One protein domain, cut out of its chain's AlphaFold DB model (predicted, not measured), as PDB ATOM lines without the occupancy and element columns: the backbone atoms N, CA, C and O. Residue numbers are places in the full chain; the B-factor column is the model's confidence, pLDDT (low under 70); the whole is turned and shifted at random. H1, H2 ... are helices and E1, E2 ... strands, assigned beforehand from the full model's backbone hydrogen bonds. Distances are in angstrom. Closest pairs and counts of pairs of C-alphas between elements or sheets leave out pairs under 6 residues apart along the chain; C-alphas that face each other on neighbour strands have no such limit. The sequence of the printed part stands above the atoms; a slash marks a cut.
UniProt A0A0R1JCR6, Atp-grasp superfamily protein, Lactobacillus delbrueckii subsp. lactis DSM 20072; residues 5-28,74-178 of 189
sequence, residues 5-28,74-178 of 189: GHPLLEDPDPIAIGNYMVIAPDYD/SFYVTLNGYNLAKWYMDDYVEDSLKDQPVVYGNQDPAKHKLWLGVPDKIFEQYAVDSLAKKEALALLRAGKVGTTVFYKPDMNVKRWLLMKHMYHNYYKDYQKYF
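What this domain is: This is residues 5 to 28 and 74 to 178 of the 189 residues of the protein "Atp-grasp superfamily protein" of Lactobacillus delbrueckii subsp. lactis DSM 20072 (UniProt A0A0R1JCR6). A small three-stranded sheet, E1, E2 and E3, forms the core, with helices H3 and H4 crossing one face and short H1 on the other. At one end of the long axis lie H2 and the wide loop of residues 93 to 113; at the other, the long helix H5 runs past the sheet, near H3. The printed part has 129 residues, with three named strands and five named helices in the order E1 E2 H1 H2 E3 H3 H4 H5. The sheet's order is E1, E2, E3, antiparallel throughout, and the class is mixed, helices and strands. It is only just compact, close to loose, with a radius of gyration of the C-alphas of 16.6 A and spans of 51 by 38 by 31 A.

How they stand to each other: Begin with E1, residues 5 to 10, and E2, residues 20 to 26, an antiparallel hairpin: look for N 6 and O 24 at 2.8 A. On the other side of E2 is E3, residues 114 to 116, also antiparallel, with N 115 and O 23 at 3.0 A. Residues 114 to 115 of E3 also pair, parallel, with residues 145 to 146. H4, residues 131 to 141, is on the sheet at a height of 9.4 A and runs across the strands; its closest C-alpha pair with E2 is Ala 24 and Ala 136, 6.2 A. On the same face, H3, residues 120 to 126, is close to H4 but not clearly touching, at a shallow tilt of 23 degrees, opposite ways; their closest C-alphas, Glu 124 and Leu 137, are 7.6 A apart. On the opposite face, H1, residues 75 to 79, has a height over the sheet of 8.1 A; the closest C-alphas of H1 and E3 are those of Tyr 76 and Trp 115, 5.4 A. H2, residues 84 to 92, and H1 only just touch, with 3 pairs of C-alphas within 8 A, and only at the corner; Thr 78 and Leu 84 have the closest C-alphas, 5.9 A. H5, residues 157 to 177, is not on the sheet; it is close to H3 but not clearly touching, the C-alphas of Ile 122 and Tyr 171 being closest at 6.9 A. Every O i to N i+4 pair is within hydrogen-bond range in H1, H3, H4 and H5, and 4 of 5 are in H2.

Where its parts are: Find C-alpha 5 at (-8.380, -51.264, 26.187), where E1 begins; E1 is 13.2 A long and E2 14.9 A. H2 measures 12.8 A, H3 10.1 A and H4 15.4 A; H1 and E3 are shorter. From C-alpha 157 at (10.139, -24.141, 26.136), H5 runs 29.9 A to C-alpha 177 at (-19.345, -29.137, 26.039).

The domain as a whole: Look for the farthest C-alphas at Asp 99 and Lys 176, 51.6 A apart. Residues 29 to 73 are not printed, and C-alphas 28 and 74 across the cut are 17.7 A apart. The links H2 to E3 and H4 to H5 are long. Mean pLDDT of the printed part is 94.5, and no printed residue is under 70.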
ATOM      1  N   GLY A   5      -8.334 -52.488  25.410       95.38
ATOM      2  CA  GLY A   5      -8.380 -51.264  26.187       95.38
ATOM      3  C   GLY A   5      -9.813 -50.953  26.583       95.38
ATOM      4  O   GLY A   5     -10.736 -51.153  25.800       95.38
ATOM      5  N   HIS A   6      -9.974 -50.430  27.790       95.12
ATOM      6  CA  HIS A   6     -11.221 -49.968  28.367       95.12
ATOM      7  C   HIS A   6     -11.239 -48.431  28.343       95.12
ATOM      8  O   HIS A   6     -10.552 -47.791  29.150       95.12
ATOM      9  N   PRO A   7     -11.989 -47.797  27.424       95.00
ATOM     10  CA  PRO A   7     -12.113 -46.347  27.396       95.00
ATOM     11  C   PRO A   7     -12.910 -45.834  28.598       95.00
ATOM     12  O   PRO A   7     -14.040 -46.253  28.835       95.00
ATOM     13  N   LEU A   8     -12.329 -44.907  29.361       95.50
ATOM     14  CA  LEU A   8     -12.937 -44.362  30.585       95.50
ATOM     15  C   LEU A   8     -13.414 -42.916  30.434       95.50
ATOM     16  O   LEU A   8     -14.207 -42.433  31.244       95.50
ATOM     17  N   LEU A   9     -12.922 -42.220  29.411       94.81
ATOM     18  CA  LEU A   9     -13.293 -40.848  29.107       94.81
ATOM     19  C   LEU A   9     -13.182 -40.601  27.604       94.81
ATOM     20  O   LEU A   9     -12.224 -41.047  26.970       94.81
ATOM     21  N   GLU A  10     -14.135 -39.852  27.066       93.12
ATOM     22  CA  GLU A  10     -14.211 -39.442  25.663       93.12
ATOM     23  C   GLU A  10     -14.084 -37.920  25.540       93.12
ATOM     24  O   GLU A  10     -14.231 -37.194  26.532       93.12
ATOM     25  N   ASP A  11     -13.781 -37.449  24.331       92.62
ATOM     26  CA  ASP A  11     -13.763 -36.030  23.988       92.62
ATOM     27  C   ASP A  11     -15.174 -35.427  24.107       92.62
ATOM     28  O   ASP A  11     -16.124 -35.997  23.561       92.62
ATOM     29  N   PRO A  12     -15.346 -34.301  24.818       90.94
ATOM     30  CA  PRO A  12     -16.632 -33.630  24.926       90.94
ATOM     31  C   PRO A  12     -16.981 -32.795  23.691       90.94
ATOM     32  O   PRO A  12     -18.137 -32.398  23.566       90.94
ATOM     33  N   ASP A  13     -16.017 -32.470  22.820       90.00
ATOM     34  CA  ASP A  13     -16.277 -31.625  21.656       90.00
ATOM     35  C   ASP A  13     -17.257 -32.333  20.692       90.00
ATOM     36  O   ASP A  13     -16.992 -33.467  20.275       90.00
ATOM     37  N   PRO A  14     -18.378 -31.689  20.295       85.75
ATOM     38  CA  PRO A  14     -19.342 -32.247  19.351       85.75
ATOM     39  C   PRO A  14     -18.746 -32.777  18.041       85.75
ATOM     40  O   PRO A  14     -19.302 -33.713  17.468       85.75
ATOM     41  N   ILE A  15     -17.633 -32.209  17.558       87.50
ATOM     42  CA  ILE A  15     -16.979 -32.689  16.328       87.50
ATOM     43  C   ILE A  15     -16.029 -33.871  16.568       87.50
ATOM     44  O   ILE A  15     -15.571 -34.492  15.611       87.50
ATOM     45  N   ALA A  16     -15.714 -34.174  17.828       86.31
ATOM     46  CA  ALA A  16     -14.750 -35.191  18.235       86.31
ATOM     47  C   ALA A  16     -15.388 -36.352  19.018       86.31
ATOM     48  O   ALA A  16     -14.652 -37.180  19.561       86.31
ATOM     49  N   ILE A  17     -16.723 -36.437  19.053       83.06
ATOM     50  CA  ILE A  17     -17.468 -37.523  19.703       83.06
ATOM     51  C   ILE A  17     -16.941 -38.886  19.234       83.06
ATOM     52  O   ILE A  17     -16.704 -39.108  18.046       83.06
ATOM     53  N   GLY A  18     -16.752 -39.803  20.185       83.25
ATOM     54  CA  GLY A  18     -16.177 -41.128  19.947       83.25
ATOM     55  C   GLY A  18     -14.650 -41.179  20.054       83.25
ATOM     56  O   GLY A  18     -14.084 -42.268  20.119       83.25
ATOM     57  N   ASN A  19     -13.952 -40.040  20.144       90.81
ATOM     58  CA  ASN A  19     -12.518 -40.048  20.428       90.81
ATOM     59  C   ASN A  19     -12.247 -40.303  21.912       90.81
ATOM     60  O   ASN A  19     -12.663 -39.542  22.782       90.81
ATOM     61  N   TYR A  20     -11.451 -41.329  22.200       93.69
ATOM     62  CA  TYR A  20     -11.050 -41.650  23.565       93.69
ATOM     63  C   TYR A  20      -9.950 -40.722  24.078       93.69
ATOM     64  O   TYR A  20      -8.936 -40.508  23.403       93.69
ATOM     65  N   MET A  21     -10.133 -40.244  25.308       95.56
ATOM     66  CA  MET A  21      -9.211 -39.373  26.039       95.56
ATOM     67  C   MET A  21      -8.525 -40.072  27.208       95.56
ATOM     68  O   MET A  21      -7.452 -39.642  27.622       95.56
ATOM     69  N   VAL A  22      -9.103 -41.159  27.724       97.38
ATOM     70  CA  VAL A  22      -8.480 -42.005  28.749       97.38
ATOM     71  C   VAL A  22      -8.776 -43.463  28.449       97.38
ATOM     72  O   VAL A  22      -9.935 -43.818  28.249       97.38
ATOM     73  N   ILE A  23      -7.738 -44.298  28.436       97.62
ATOM     74  CA  ILE A  23      -7.855 -45.739  28.188       97.62
ATOM     75  C   ILE A  23      -7.052 -46.478  29.253       97.62
ATOM     76  O   ILE A  23      -5.842 -46.268  29.385       97.62
ATOM     77  N   ALA A  24      -7.732 -47.342  30.003       97.62
ATOM     78  CA  ALA A  24      -7.088 -48.323  30.861       97.62
ATOM     79  C   ALA A  24      -6.844 -49.619  30.068       97.62
ATOM     80  O   ALA A  24      -7.681 -49.983  29.244       97.62
ATOM     81  N   PRO A  25      -5.711 -50.306  30.257       96.69
ATOM     82  CA  PRO A  25      -5.524 -51.650  29.716       96.69
ATOM     83  C   PRO A  25      -6.504 -52.631  30.369       96.69
ATOM     84  O   PRO A  25      -6.816 -52.501  31.549       96.69
ATOM     85  N   ASP A  26      -6.962 -53.613  29.601       95.44
ATOM     86  CA  ASP A  26      -7.857 -54.673  30.071       95.44
ATOM     87  C   ASP A  26      -7.467 -56.015  29.422       95.44
ATOM     88  O   ASP A  26      -6.647 -56.042  28.496       95.44
ATOM     89  N   TYR A  27      -8.016 -57.127  29.908       96.00
ATOM     90  CA  TYR A  27      -7.739 -58.473  29.403       96.00
ATOM     91  C   TYR A  27      -8.997 -59.343  29.416       96.00
ATOM     92  O   TYR A  27      -9.586 -59.589  30.466       96.00
ATOM     93  N   ASP A  28      -9.344 -59.895  28.252       96.38
ATOM     94  CA  ASP A  28     -10.346 -60.951  28.132       96.38
ATOM     95  C   ASP A  28      -9.875 -61.992  27.110       96.38
ATOM     96  O   ASP A  28      -9.798 -61.741  25.905       96.38
ATOM     97  N   SER A  74      -4.229 -45.548  19.822       93.88
ATOM     98  CA  SER A  74      -3.523 -46.835  19.954       93.88
ATOM     99  C   SER A  74      -2.163 -46.754  20.664       93.88
ATOM    100  O   SER A  74      -1.607 -47.790  21.014       93.88
ATOM    101  N   PHE A  75      -1.630 -45.561  20.958       95.44
ATOM    102  CA  PHE A  75      -0.401 -45.430  21.754       95.44
ATOM    103  C   PHE A  75      -0.490 -46.128  23.123       95.44
ATOM    104  O   PHE A  75       0.543 -46.561  23.632       95.44
ATOM    105  N   TYR A  76      -1.689 -46.320  23.695       96.75
ATOM    106  CA  TYR A  76      -1.855 -47.103  24.927       96.75
ATOM    107  C   TYR A  76      -1.271 -48.525  24.808       96.75
ATOM    108  O   TYR A  76      -0.730 -49.046  25.781       96.75
ATOM    109  N   VAL A  77      -1.296 -49.123  23.613       96.94
ATOM    110  CA  VAL A  77      -0.726 -50.449  23.327       96.94
ATOM    111  C   VAL A  77       0.797 -50.419  23.501       96.94
ATOM    112  O   VAL A  77       1.371 -51.222  24.236       96.94
ATOM    113  N   THR A  78       1.457 -49.410  22.923       96.50
ATOM    114  CA  THR A  78       2.907 -49.191  23.085       96.50
ATOM    115  C   THR A  78       3.282 -48.809  24.510       96.50
ATOM    116  O   THR A  78       4.270 -49.318  25.039       96.50
ATOM    117  N   LEU A  79       2.474 -47.978  25.167       96.81
ATOM    118  CA  LEU A  79       2.660 -47.618  26.570       96.81
ATOM    119  C   LEU A  79       2.679 -48.860  27.482       96.81
ATOM    120  O   LEU A  79       3.488 -48.917  28.412       96.81
ATOM    121  N   ASN A  80       1.844 -49.858  27.178       97.19
ATOM    122  CA  ASN A  80       1.747 -51.132  27.895       97.19
ATOM    123  C   ASN A  80       2.775 -52.191  27.444       97.19
ATOM    124  O   ASN A  80       2.698 -53.345  27.855       97.19
ATOM    125  N   GLY A  81       3.785 -51.801  26.659       96.06
ATOM    126  CA  GLY A  81       4.928 -52.652  26.306       96.06
ATOM    127  C   GLY A  81       4.845 -53.313  24.929       96.06
ATOM    128  O   GLY A  81       5.785 -53.996  24.533       96.06
ATOM    129  N   TYR A  82       3.775 -53.072  24.171       96.19
ATOM    130  CA  TYR A  82       3.578 -53.639  22.837       96.19
ATOM    131  C   TYR A  82       3.849 -52.568  21.773       96.19
ATOM    132  O   TYR A  82       2.951 -51.848  21.335       96.19
ATOM    133  N   ASN A  83       5.116 -52.409  21.382       95.56
ATOM    134  CA  ASN A  83       5.525 -51.391  20.409       95.56
ATOM    135  C   ASN A  83       4.863 -51.629  19.039       95.56
ATOM    136  O   ASN A  83       5.212 -52.574  18.339       95.56
ATOM    137  N   LEU A  84       3.939 -50.746  18.647       94.19
ATOM    138  CA  LEU A  84       3.159 -50.883  17.411       94.19
ATOM    139  C   LEU A  84       4.024 -50.832  16.151       94.19
ATOM    140  O   LEU A  84       3.805 -51.615  15.236       94.19
ATOM    141  N   ALA A  85       5.031 -49.955  16.120       94.12
ATOM    142  CA  ALA A  85       5.933 -49.849  14.976       94.12
ATOM    143  C   ALA A  85       6.773 -51.121  14.798       94.12
ATOM    144  O   ALA A  85       7.033 -51.532  13.670       94.12
ATOM    145  N   LYS A  86       7.151 -51.774  15.907       95.38
ATOM    146  CA  LYS A  86       7.902 -53.031  15.859       95.38
ATOM    147  C   LYS A  86       7.105 -54.139  15.164       95.38
ATOM    148  O   LYS A  86       7.687 -54.856  14.370       95.38
ATOM    149  N   TRP A  87       5.792 -54.222  15.377       94.50
ATOM    150  CA  TRP A  87       4.961 -55.227  14.703       94.50
ATOM    151  C   TRP A  87       4.947 -55.071  13.181       94.50
ATOM    152  O   TRP A  87       4.983 -56.074  12.487       94.50
ATOM    153  N   TYR A  88       4.958 -53.842  12.651       92.88
ATOM    154  CA  TYR A  88       5.079 -53.632  11.204       92.88
ATOM    155  C   TYR A  88       6.444 -54.060  10.662       92.88
ATOM    156  O   TYR A  88       6.511 -54.655   9.594       92.88
ATOM    157  N   MET A  89       7.520 -53.751  11.391       95.25
ATOM    158  CA  MET A  89       8.876 -54.143  10.997       95.25
ATOM    159  C   MET A  89       9.040 -55.662  11.020       95.25
ATOM    160  O   MET A  89       9.508 -56.242  10.045       95.25
ATOM    161  N   ASP A  90       8.612 -56.296  12.109       95.44
ATOM    162  CA  ASP A  90       8.741 -57.736  12.303       95.44
ATOM    163  C   ASP A  90       7.927 -58.527  11.264       95.44
ATOM    164  O   ASP A  90       8.353 -59.619  10.895       95.44
ATOM    165  N   ASP A  91       6.791 -57.979  10.806       93.31
ATOM    166  CA  ASP A  91       5.907 -58.559   9.785       93.31
ATOM    167  C   ASP A  91       6.427 -58.307   8.359       93.31
ATOM    168  O   ASP A  91       6.783 -59.236   7.645       93.31
ATOM    169  N   TYR A  92       6.528 -57.040   7.938       92.00
ATOM    170  CA  TYR A  92       6.764 -56.684   6.532       92.00
ATOM    171  C   TYR A  92       8.235 -56.646   6.119       92.00
ATOM    172  O   TYR A  92       8.526 -56.756   4.928       92.00
ATOM    173  N   VAL A  93       9.150 -56.390   7.057       94.50
ATOM    174  CA  VAL A  93      10.572 -56.181   6.740       94.50
ATOM    175  C   VAL A  93      11.392 -57.406   7.109       94.50
ATOM    176  O   VAL A  93      12.149 -57.900   6.281       94.50
ATOM    177  N   GLU A  94      11.232 -57.893   8.337       95.19
ATOM    178  CA  GLU A  94      12.026 -59.008   8.859       95.19
ATOM    179  C   GLU A  94      11.391 -60.382   8.585       95.19
ATOM    180  O   GLU A  94      12.072 -61.392   8.738       95.19
ATOM    181  N   ASP A  95      10.095 -60.437   8.232       93.00
ATOM    182  CA  ASP A  95       9.300 -61.674   8.058       93.00
ATOM    183  C   ASP A  95       9.454 -62.662   9.239       93.00
ATOM    184  O   ASP A  95       9.418 -63.886   9.118       93.00
ATOM    185  N   SER A  96       9.671 -62.103  10.431       93.88
ATOM    186  CA  SER A  96      10.067 -62.826  11.645       93.88
ATOM    187  C   SER A  96       8.881 -63.302  12.485       93.88
ATOM    188  O   SER A  96       9.059 -64.049  13.448       93.88
ATOM    189  N   LEU A  97       7.666 -62.867  12.136       92.62
ATOM    190  CA  LEU A  97       6.435 -63.248  12.833       92.62
ATOM    191  C   LEU A  97       5.887 -64.603  12.391       92.62
ATOM    192  O   LEU A  97       5.018 -65.156  13.071       92.62
ATOM    193  N   LYS A  98       6.389 -65.149  11.281       86.44
ATOM    194  CA  LYS A  98       6.004 -66.474  10.814       86.44
ATOM    195  C   LYS A  98       6.286 -67.511  11.904       86.44
ATOM    196  O   LYS A  98       7.357 -67.524  12.506       86.44
ATOM    197  N   ASP A  99       5.288 -68.344  12.186       88.25
ATOM    198  CA  ASP A  99       5.314 -69.396  13.213       88.25
ATOM    199  C   ASP A  99       5.474 -68.908  14.670       88.25
ATOM    200  O   ASP A  99       5.607 -69.722  15.589       88.25
ATOM    201  N   GLN A 100       5.418 -67.596  14.926       92.88
ATOM    202  CA  GLN A 100       5.427 -67.066  16.289       92.88
ATOM    203  C   GLN A 100       4.061 -67.249  16.968       92.88
ATOM    204  O   GLN A 100       3.016 -67.086  16.332       92.88
ATOM    205  N   PRO A 101       4.033 -67.540  18.283       93.50
ATOM    206  CA  PRO A 101       2.782 -67.647  19.016       93.50
ATOM    207  C   PRO A 101       2.054 -66.302  19.057       93.50
ATOM    208  O   PRO A 101       2.657 -65.228  19.158       93.50
ATOM    209  N   VAL A 102       0.721 -66.358  19.040       94.56
ATOM    210  CA  VAL A 102      -0.098 -65.151  19.136       94.56
ATOM    211  C   VAL A 102       0.083 -64.510  20.509       94.56
ATOM    212  O   VAL A 102      -0.101 -65.136  21.549       94.56
ATOM    213  N   VAL A 103       0.423 -63.224  20.510       96.12
ATOM    214  CA  VAL A 103       0.566 -62.441  21.741       96.12
ATOM    215  C   VAL A 103      -0.775 -61.834  22.142       96.12
ATOM    216  O   VAL A 103      -1.318 -60.997  21.412       96.12
ATOM    217  N   TYR A 104      -1.270 -62.221  23.318       97.38
ATOM    218  CA  TYR A 104      -2.412 -61.598  23.989       97.38
ATOM    219  C   TYR A 104      -1.909 -60.551  24.985       97.38
ATOM    220  O   TYR A 104      -1.163 -60.841  25.923       97.38
ATOM    221  N   GLY A 105      -2.266 -59.298  24.734       96.69
ATOM    222  CA  GLY A 105      -1.779 -58.149  25.474       96.69
ATOM    223  C   GLY A 105      -2.458 -57.979  26.828       96.69
ATOM    224  O   GLY A 105      -3.609 -58.371  26.999       96.69
ATOM    225  N   ASN A 106      -1.761 -57.325  27.761       96.19
ATOM    226  CA  ASN A 106      -2.269 -56.885  29.068       96.19
ATOM    227  C   ASN A 106      -2.662 -58.004  30.051       96.19
ATOM    228  O   ASN A 106      -3.353 -57.729  31.025       96.19
ATOM    229  N   GLN A 107      -2.186 -59.238  29.867       95.25
ATOM    230  CA  GLN A 107      -2.491 -60.349  30.783       95.25
ATOM    231  C   GLN A 107      -2.005 -60.121  32.226       95.25
ATOM    232  O   GLN A 107      -2.618 -60.618  33.163       95.25
ATOM    233  N   ASP A 108      -0.906 -59.382  32.414       95.06
ATOM    234  CA  ASP A 108      -0.318 -59.089  33.726       95.06
ATOM    235  C   ASP A 108      -0.704 -57.673  34.205       95.06
ATOM    236  O   ASP A 108      -0.135 -56.688  33.706       95.06
ATOM    237  N   PRO A 109      -1.602 -57.541  35.207       93.38
ATOM    238  CA  PRO A 109      -2.008 -56.248  35.758       93.38
ATOM    239  C   PRO A 109      -0.856 -55.440  36.361       93.38
ATOM    240  O   PRO A 109      -0.921 -54.214  36.446       93.38
ATOM    241  N   ALA A 110       0.247 -56.082  36.764       93.88
ATOM    242  CA  ALA A 110       1.387 -55.367  37.324       93.88
ATOM    243  C   ALA A 110       2.081 -54.471  36.283       93.88
ATOM    244  O   ALA A 110       2.673 -53.451  36.658       93.88
ATOM    245  N   LYS A 111       1.982 -54.813  34.991       95.19
ATOM    246  CA  LYS A 111       2.575 -54.064  33.869       95.19
ATOM    247  C   LYS A 111       1.663 -52.977  33.309       95.19
ATOM    248  O   LYS A 111       2.128 -52.161  32.513       95.19
ATOM    249  N   HIS A 112       0.403 -52.952  33.737       97.50
ATOM    250  CA  HIS A 112      -0.592 -52.004  33.259       97.50
ATOM    251  C   HIS A 112      -0.164 -50.558  33.494       97.50
ATOM    252  O   HIS A 112       0.319 -50.185  34.567       97.50
ATOM    253  N   LYS A 113      -0.378 -49.733  32.474       98.12
ATOM    254  CA  LYS A 113      -0.197 -48.288  32.515       98.12
ATOM    255  C   LYS A 113      -1.401 -47.603  31.895       98.12
ATOM    256  O   LYS A 113      -1.803 -47.921  30.775       98.12
ATOM    257  N   LEU A 114      -1.935 -46.628  32.623       98.38
ATOM    258  CA  LEU A 114      -3.051 -45.801  32.191       98.38
ATOM    259  C   LEU A 114      -2.590 -44.829  31.106       98.38
ATOM    260  O   LEU A 114      -1.601 -44.115  31.286       98.38
ATOM    261  N   TRP A 115      -3.315 -44.757  29.996       98.25
ATOM    262  CA  TRP A 115      -3.083 -43.726  28.995       98.25
ATOM    263  C   TRP A 115      -3.990 -42.517  29.241       98.25
ATOM    264  O   TRP A 115      -5.206 -42.667  29.357       98.25
ATOM    265  N   LEU A 116      -3.392 -41.324  29.286       97.50
ATOM    266  CA  LEU A 116      -4.079 -40.040  29.407       97.50
ATOM    267  C   LEU A 116      -3.781 -39.150  28.192       97.50
ATOM    268  O   LEU A 116      -2.643 -38.725  27.976       97.50
ATOM    269  N   GLY A 117      -4.812 -38.820  27.421       95.88
ATOM    270  CA  GLY A 117      -4.786 -37.783  26.384       95.88
ATOM    271  C   GLY A 117      -5.051 -36.369  26.917       95.88
ATOM    272  O   GLY A 117      -4.757 -35.389  26.238       95.88
ATOM    273  N   VAL A 118      -5.565 -36.267  28.144       95.69
ATOM    274  CA  VAL A 118      -5.961 -35.024  28.822       95.69
ATOM    275  C   VAL A 118      -5.284 -34.913  30.196       95.69
ATOM    276  O   VAL A 118      -4.742 -35.902  30.692       95.69
ATOM    277  N   PRO A 119      -5.296 -33.732  30.841       96.56
ATOM    278  CA  PRO A 119      -4.905 -33.603  32.243       96.56
ATOM    279  C   PRO A 119      -5.612 -34.606  33.167       96.56
ATOM    280  O   PRO A 119      -6.812 -34.851  33.046       96.56
ATOM    281  N   ASP A 120      -4.875 -35.107  34.154       96.38
ATOM    282  CA  ASP A 120      -5.360 -36.003  35.210       96.38
ATOM    283  C   ASP A 120      -6.608 -35.476  35.934       96.38
ATOM    284  O   ASP A 120      -7.582 -36.207  36.093       96.38
ATOM    285  N   LYS A 121      -6.646 -34.185  36.281       96.50
ATOM    286  CA  LYS A 121      -7.810 -33.589  36.955       96.50
ATOM    287  C   LYS A 121      -9.090 -33.660  36.122       96.50
ATOM    288  O   LYS A 121     -10.171 -33.772  36.691       96.50
ATOM    289  N   ILE A 122      -8.986 -33.586  34.789       96.31
ATOM    290  CA  ILE A 122     -10.158 -33.739  33.915       96.31
ATOM    291  C   ILE A 122     -10.681 -35.171  34.030       96.31
ATOM    292  O   ILE A 122     -11.878 -35.377  34.212       96.31
ATOM    293  N   PHE A 123      -9.791 -36.162  33.999       96.12
ATOM    294  CA  PHE A 123     -10.176 -37.552  34.216       96.12
ATOM    295  C   PHE A 123     -10.835 -37.768  35.585       96.12
ATOM    296  O   PHE A 123     -11.924 -38.340  35.662       96.12
ATOM    297  N   GLU A 124     -10.224 -37.266  36.657       95.94
ATOM    298  CA  GLU A 124     -10.757 -37.375  38.018       95.94
ATOM    299  C   GLU A 124     -12.170 -36.789  38.139       95.94
ATOM    300  O   GLU A 124     -13.061 -37.430  38.710       95.94
ATOM    301  N   GLN A 125     -12.382 -35.605  37.561       94.88
ATOM    302  CA  GLN A 125     -13.630 -34.857  37.661       94.88
ATOM    303  C   GLN A 125     -14.743 -35.415  36.765       94.88
ATOM    304  O   GLN A 125     -15.885 -35.507  37.210       94.88
ATOM    305  N   TYR A 126     -14.431 -35.777  35.518       93.25
ATOM    306  CA  TYR A 126     -15.444 -36.031  34.487       93.25
ATOM    307  C   TYR A 126     -15.667 -37.517  34.162       93.25
ATOM    308  O   TYR A 126     -16.697 -37.860  33.581       93.25
ATOM    309  N   ALA A 127     -14.759 -38.426  34.540       93.44
ATOM    310  CA  ALA A 127     -14.991 -39.855  34.319       93.44
ATOM    311  C   ALA A 127     -16.132 -40.382  35.202       93.44
ATOM    312  O   ALA A 127     -16.243 -40.023  36.379       93.44
ATOM    313  N   VAL A 128     -16.951 -41.277  34.646       91.00
ATOM    314  CA  VAL A 128     -18.075 -41.911  35.356       91.00
ATOM    315  C   VAL A 128     -17.555 -42.770  36.504       91.00
ATOM    316  O   VAL A 128     -16.581 -43.500  36.331       91.00
ATOM    317  N   ASP A 129     -18.198 -42.695  37.672       91.38
ATOM    318  CA  ASP A 129     -17.824 -43.540  38.807       91.38
ATOM    319  C   ASP A 129     -18.102 -45.019  38.510       91.38
ATOM    320  O   ASP A 129     -19.219 -45.412  38.176       91.38
ATOM    321  N   SER A 130     -17.054 -45.832  38.598       92.06
ATOM    322  CA  SER A 130     -17.065 -47.258  38.285       92.06
ATOM    323  C   SER A 130     -15.874 -47.948  38.953       92.06
ATOM    324  O   SER A 130     -14.935 -47.292  39.415       92.06
ATOM    325  N   LEU A 131     -15.886 -49.284  38.997       92.75
ATOM    326  CA  LEU A 131     -14.721 -50.053  39.450       92.75
ATOM    327  C   LEU A 131     -13.487 -49.743  38.586       92.75
ATOM    328  O   LEU A 131     -12.435 -49.411  39.128       92.75
ATOM    329  N   ALA A 132     -13.661 -49.705  37.263       93.81
ATOM    330  CA  ALA A 132     -12.594 -49.385  36.319       93.81
ATOM    331  C   ALA A 132     -12.015 -47.972  36.539       93.81
ATOM    332  O   ALA A 132     -10.800 -47.780  36.472       93.81
ATOM    333  N   LYS A 133     -12.845 -46.974  36.899       95.69
ATOM    334  CA  LYS A 133     -12.347 -45.645  37.304       95.69
ATOM    335  C   LYS A 133     -11.467 -45.746  38.550       95.69
ATOM    336  O   LYS A 133     -10.406 -45.128  38.594       95.69
ATOM    337  N   LYS A 134     -11.875 -46.511  39.568       96.94
ATOM    338  CA  LYS A 134     -11.108 -46.664  40.819       96.94
ATOM    339  C   LYS A 134      -9.749 -47.322  40.579       96.94
ATOM    340  O   LYS A 134      -8.753 -46.860  41.138       96.94
ATOM    341  N   GLU A 135      -9.705 -48.342  39.731       96.25
ATOM    342  CA  GLU A 135      -8.476 -49.034  39.325       96.25
ATOM    343  C   GLU A 135      -7.554 -48.113  38.518       96.25
ATOM    344  O   GLU A 135      -6.372 -47.975  38.839       96.25
ATOM    345  N   ALA A 136      -8.098 -47.377  37.548       97.50
ATOM    346  CA  ALA A 136      -7.345 -46.381  36.793       97.50
ATOM    347  C   ALA A 136      -6.783 -45.265  37.689       97.50
ATOM    348  O   ALA A 136      -5.624 -44.876  37.547       97.50
ATOM    349  N   LEU A 137      -7.552 -44.784  38.670       97.81
ATOM    350  CA  LEU A 137      -7.056 -43.826  39.661       97.81
ATOM    351  C   LEU A 137      -5.952 -44.421  40.547       97.81
ATOM    352  O   LEU A 137      -5.063 -43.693  40.985       97.81
ATOM    353  N   ALA A 138      -5.968 -45.730  40.815       97.50
ATOM    354  CA  ALA A 138      -4.871 -46.393  41.516       97.50
ATOM    355  C   ALA A 138      -3.593 -46.431  40.662       97.50
ATOM    356  O   ALA A 138      -2.521 -46.118  41.181       97.50
ATOM    357  N   LEU A 139      -3.702 -46.716  39.357       98.00
ATOM    358  CA  LEU A 139      -2.575 -46.629  38.416       98.00
ATOM    359  C   LEU A 139      -2.005 -45.208  38.349       98.00
ATOM    360  O   LEU A 139      -0.786 -45.030  38.407       98.00
ATOM    361  N   LEU A 140      -2.882 -44.202  38.294       97.31
ATOM    362  CA  LEU A 140      -2.506 -42.791  38.303       97.31
ATOM    363  C   LEU A 140      -1.717 -42.424  39.569       97.31
ATOM    364  O   LEU A 140      -0.615 -41.887  39.468       97.31
ATOM    365  N   ARG A 141      -2.228 -42.782  40.758       97.44
ATOM    366  CA  ARG A 141      -1.540 -42.557  42.047       97.44
ATOM    367  C   ARG A 141      -0.203 -43.291  42.146       97.44
ATOM    368  O   ARG A 141       0.728 -42.775  42.753       97.44
ATOM    369  N   ALA A 142      -0.097 -44.472  41.540       97.44
ATOM    370  CA  ALA A 142       1.141 -45.244  41.475       97.44
ATOM    371  C   ALA A 142       2.144 -44.714  40.427       97.44
ATOM    372  O   ALA A 142       3.196 -45.321  40.232       97.44
ATOM    373  N   GLY A 143       1.823 -43.629  39.708       97.12
ATOM    374  CA  GLY A 143       2.659 -43.085  38.635       97.12
ATOM    375  C   GLY A 143       2.735 -43.975  37.389       97.12
ATOM    376  O   GLY A 143       3.541 -43.715  36.494       97.12
ATOM    377  N   LYS A 144       1.897 -45.016  37.294       97.81
ATOM    378  CA  LYS A 144       1.806 -45.928  36.146       97.81
ATOM    379  C   LYS A 144       0.921 -45.317  35.064       97.81
ATOM    380  O   LYS A 144      -0.142 -45.833  34.729       97.81
ATOM    381  N   VAL A 145       1.365 -44.186  34.534       97.38
ATOM    382  CA  VAL A 145       0.616 -43.378  33.576       97.38
ATOM    383  C   VAL A 145       1.519 -42.910  32.441       97.38
ATOM    384  O   VAL A 145       2.725 -42.738  32.611       97.38
ATOM    385  N   GLY A 146       0.939 -42.703  31.266       96.56
ATOM    386  CA  GLY A 146       1.632 -42.135  30.122       96.56
ATOM    387  C   GLY A 146       0.699 -41.344  29.225       96.56
ATOM    388  O   GLY A 146      -0.520 -41.449  29.303       96.56
ATOM    389  N   THR A 147       1.293 -40.538  28.357       95.38
ATOM    390  CA  THR A 147       0.575 -39.694  27.404       95.38
ATOM    391  C   THR A 147       1.327 -39.661  26.083       95.38
ATOM    392  O   THR A 147       2.546 -39.825  26.057       95.38
ATOM    393  N   THR A 148       0.604 -39.438  24.989       92.75
ATOM    394  CA  THR A 148       1.196 -39.319  23.648       92.75
ATOM    395  C   THR A 148       1.766 -37.920  23.390       92.75
ATOM    396  O   THR A 148       2.588 -37.743  22.499       92.75
ATOM    397  N   VAL A 149       1.328 -36.904  24.141       91.94
ATOM    398  CA  VAL A 149       1.562 -35.492  23.775       91.94
ATOM    399  C   VAL A 149       2.789 -34.861  24.438       91.94
ATOM    400  O   VAL A 149       3.278 -33.835  23.970       91.94
ATOM    401  N   PHE A 150       3.325 -35.475  25.497       93.19
ATOM    402  CA  PHE A 150       4.551 -35.027  26.166       93.19
ATOM    403  C   PHE A 150       5.676 -36.039  25.958       93.19
ATOM    404  O   PHE A 150       5.718 -37.077  26.618       93.19
ATOM    405  N   TYR A 151       6.625 -35.700  25.087       92.38
ATOM    406  CA  TYR A 151       7.790 -36.524  24.793       92.38
ATOM    407  C   TYR A 151       9.068 -35.784  25.209       92.38
ATOM    408  O   TYR A 151       9.323 -34.666  24.790       92.38
ATOM    409  N   LYS A 152       9.880 -36.361  26.102       92.12
ATOM    410  CA  LYS A 152      11.054 -35.642  26.643       92.12
ATOM    411  C   LYS A 152      12.076 -35.245  25.560       92.12
ATOM    412  O   LYS A 152      12.552 -34.117  25.625       92.12
ATOM    413  N   PRO A 153      12.400 -36.104  24.572       94.06
ATOM    414  CA  PRO A 153      13.385 -35.766  23.542       94.06
ATOM    415  C   PRO A 153      12.961 -34.671  22.550       94.06
ATOM    416  O   PRO A 153      13.843 -34.053  21.966       94.06
ATOM    417  N   ASP A 154      11.660 -34.394  22.366       93.50
ATOM    418  CA  ASP A 154      11.187 -33.272  21.522       93.50
ATOM    419  C   ASP A 154      10.910 -31.982  22.320       93.50
ATOM    420  O   ASP A 154      10.437 -30.981  21.769       93.50
ATOM    421  N   MET A 155      11.195 -31.988  23.627       94.31
ATOM    422  CA  MET A 155      10.755 -30.939  24.537       94.31
ATOM    423  C   MET A 155      11.692 -29.725  24.522       94.31
ATOM    424  O   MET A 155      12.865 -29.800  24.876       94.31
ATOM    425  N   ASN A 156      11.127 -28.561  24.202       96.06
ATOM    426  CA  ASN A 156      11.713 -27.239  24.430       96.06
ATOM    427  C   ASN A 156      10.660 -26.306  25.053       96.06
ATOM    428  O   ASN A 156       9.485 -26.667  25.139       96.06
ATOM    429  N   VAL A 157      11.052 -25.096  25.468       97.00
ATOM    430  CA  VAL A 157      10.139 -24.141  26.136       97.00
ATOM    431  C   VAL A 157       8.890 -23.861  25.292       97.00
ATOM    432  O   VAL A 157       7.778 -23.884  25.813       97.00
ATOM    433  N   LYS A 158       9.046 -23.673  23.974       97.19
ATOM    434  CA  LYS A 158       7.920 -23.444  23.058       97.19
ATOM    435  C   LYS A 158       6.999 -24.667  22.992       97.19
ATOM    436  O   LYS A 158       5.788 -24.515  23.131       97.19
ATOM    437  N   ARG A 159       7.550 -25.875  22.819       96.38
ATOM    438  CA  ARG A 159       6.795 -27.145  22.801       96.38
ATOM    439  C   ARG A 159       6.024 -27.341  24.102       96.38
ATOM    440  O   ARG A 159       4.834 -27.640  24.064       96.38
ATOM    441  N   TRP A 160       6.678 -27.101  25.233       95.94
ATOM    442  CA  TRP A 160       6.073 -27.201  26.554       95.94
ATOM    443  C   TRP A 160       4.900 -26.228  26.716       95.94
ATOM    444  O   TRP A 160       3.813 -26.656  27.098       95.94
ATOM    445  N   LEU A 161       5.081 -24.950  26.356       97.19
ATOM    446  CA  LEU A 161       4.018 -23.940  26.406       97.19
ATOM    447  C   LEU A 161       2.825 -24.324  25.522       97.19
ATOM    448  O   LEU A 161       1.685 -24.220  25.967       97.19
ATOM    449  N   LEU A 162       3.071 -24.818  24.305       97.19
ATOM    450  CA  LEU A 162       2.011 -25.257  23.393       97.19
ATOM    451  C   LEU A 162       1.225 -26.452  23.947       97.19
ATOM    452  O   LEU A 162      -0.003 -26.441  23.909       97.19
ATOM    453  N   MET A 163       1.902 -27.461  24.503       96.44
ATOM    454  CA  MET A 163       1.221 -28.621  25.095       96.44
ATOM    455  C   MET A 163       0.457 -28.248  26.369       96.44
ATOM    456  O   MET A 163      -0.644 -28.746  26.599       96.44
ATOM    457  N   LYS A 164       0.980 -27.315  27.177       95.81
ATOM    458  CA  LYS A 164       0.248 -26.762  28.326       95.81
ATOM    459  C   LYS A 164      -0.953 -25.921  27.901       95.81
ATOM    460  O   LYS A 164      -2.000 -26.027  28.534       95.81
ATOM    461  N   HIS A 165      -0.840 -25.143  26.827       96.94
ATOM    462  CA  HIS A 165      -1.962 -24.398  26.259       96.94
ATOM    463  C   HIS A 165      -3.055 -25.334  25.728       96.94
ATOM    464  O   HIS A 165      -4.225 -25.140  26.040       96.94
ATOM    465  N   MET A 166      -2.681 -26.399  25.014       96.06
ATOM    466  CA  MET A 166      -3.614 -27.444  24.585       96.06
ATOM    467  C   MET A 166      -4.340 -28.075  25.786       96.06
ATOM    468  O   MET A 166      -5.562 -28.166  25.788       96.06
ATOM    469  N   TYR A 167      -3.610 -28.437  26.847       96.50
ATOM    470  CA  TYR A 167      -4.205 -28.946  28.092       96.50
ATOM    471  C   TYR A 167      -5.145 -27.936  28.762       96.50
ATOM    472  O   TYR A 167      -6.187 -28.322  29.283       96.50
ATOM    473  N   HIS A 168      -4.809 -26.645  28.733       96.00
ATOM    474  CA  HIS A 168      -5.688 -25.586  29.220       96.00
ATOM    475  C   HIS A 168      -6.986 -25.482  28.403       96.00
ATOM    476  O   HIS A 168      -8.051 -25.294  28.988       96.00
ATOM    477  N   ASN A 169      -6.915 -25.638  27.079       95.50
ATOM    478  CA  ASN A 169      -8.101 -25.618  26.223       95.50
ATOM    479  C   ASN A 169      -9.017 -26.811  26.505       95.50
ATOM    480  O   ASN A 169     -10.213 -26.595  26.656       95.50
ATOM    481  N   TYR A 170      -8.465 -28.003  26.762       95.50
ATOM    482  CA  TYR A 170      -9.278 -29.139  27.205       95.50
ATOM    483  C   TYR A 170     -10.112 -28.814  28.452       95.50
ATOM    484  O   TYR A 170     -11.286 -29.157  28.493       95.50
ATOM    485  N   TYR A 171      -9.588 -28.089  29.450       95.56
ATOM    486  CA  TYR A 171     -10.428 -27.680  30.588       95.56
ATOM    487  C   TYR A 171     -11.629 -26.828  30.156       95.56
ATOM    488  O   TYR A 171     -12.723 -27.019  30.683       95.56
ATOM    489  N   LYS A 172     -11.444 -25.913  29.197       93.75
ATOM    490  CA  LYS A 172     -12.539 -25.094  28.655       93.75
ATOM    491  C   LYS A 172     -13.540 -25.942  27.881       93.75
ATOM    492  O   LYS A 172     -14.739 -25.759  28.066       93.75
ATOM    493  N   ASP A 173     -13.060 -26.866  27.057       92.44
ATOM    494  CA  ASP A 173     -13.910 -27.718  26.226       92.44
ATOM    495  C   ASP A 173     -14.749 -28.660  27.089       92.44
ATOM    496  O   ASP A 173     -15.960 -28.748  26.898       92.44
ATOM    497  N   TYR A 174     -14.158 -29.264  28.124       93.31
ATOM    498  CA  TYR A 174     -14.916 -30.036  29.107       93.31
ATOM    499  C   TYR A 174     -15.912 -29.150  29.867       93.31
ATOM    500  O   TYR A 174     -17.081 -29.494  29.953       93.31
ATOM    501  N   GLN A 175     -15.539 -27.965  30.349       91.81
ATOM    502  CA  GLN A 175     -16.508 -27.081  31.019       91.81
ATOM    503  C   GLN A 175     -17.670 -26.639  30.113       91.81
ATOM    504  O   GLN A 175     -18.790 -26.465  30.592       91.81
ATOM    505  N   LYS A 176     -17.413 -26.439  28.818       90.81
ATOM    506  CA  LYS A 176     -18.389 -25.916  27.856       90.81
ATOM    507  C   LYS A 176     -19.284 -27.003  27.268       90.81
ATOM    508  O   LYS A 176     -20.496 -26.804  27.166       90.81
ATOM    509  N   TYR A 177     -18.682 -28.105  26.831       89.19
ATOM    510  CA  TYR A 177     -19.345 -29.137  26.039       89.19
ATOM    511  C   TYR A 177     -19.624 -30.413  26.817       89.19
ATOM    512  O   TYR A 177     -20.548 -31.135  26.450       89.19
ATOM    513  N   PHE A 178     -18.920 -30.662  27.928       84.31
ATOM    514  CA  PHE A 178     -19.291 -31.725  28.861       84.31
ATOM    515  C   PHE A 178     -20.517 -31.276  29.671       84.31
ATOM    516  O   PHE A 178     -20.487 -31.067  30.880       84.31
TER     517      PHE A 178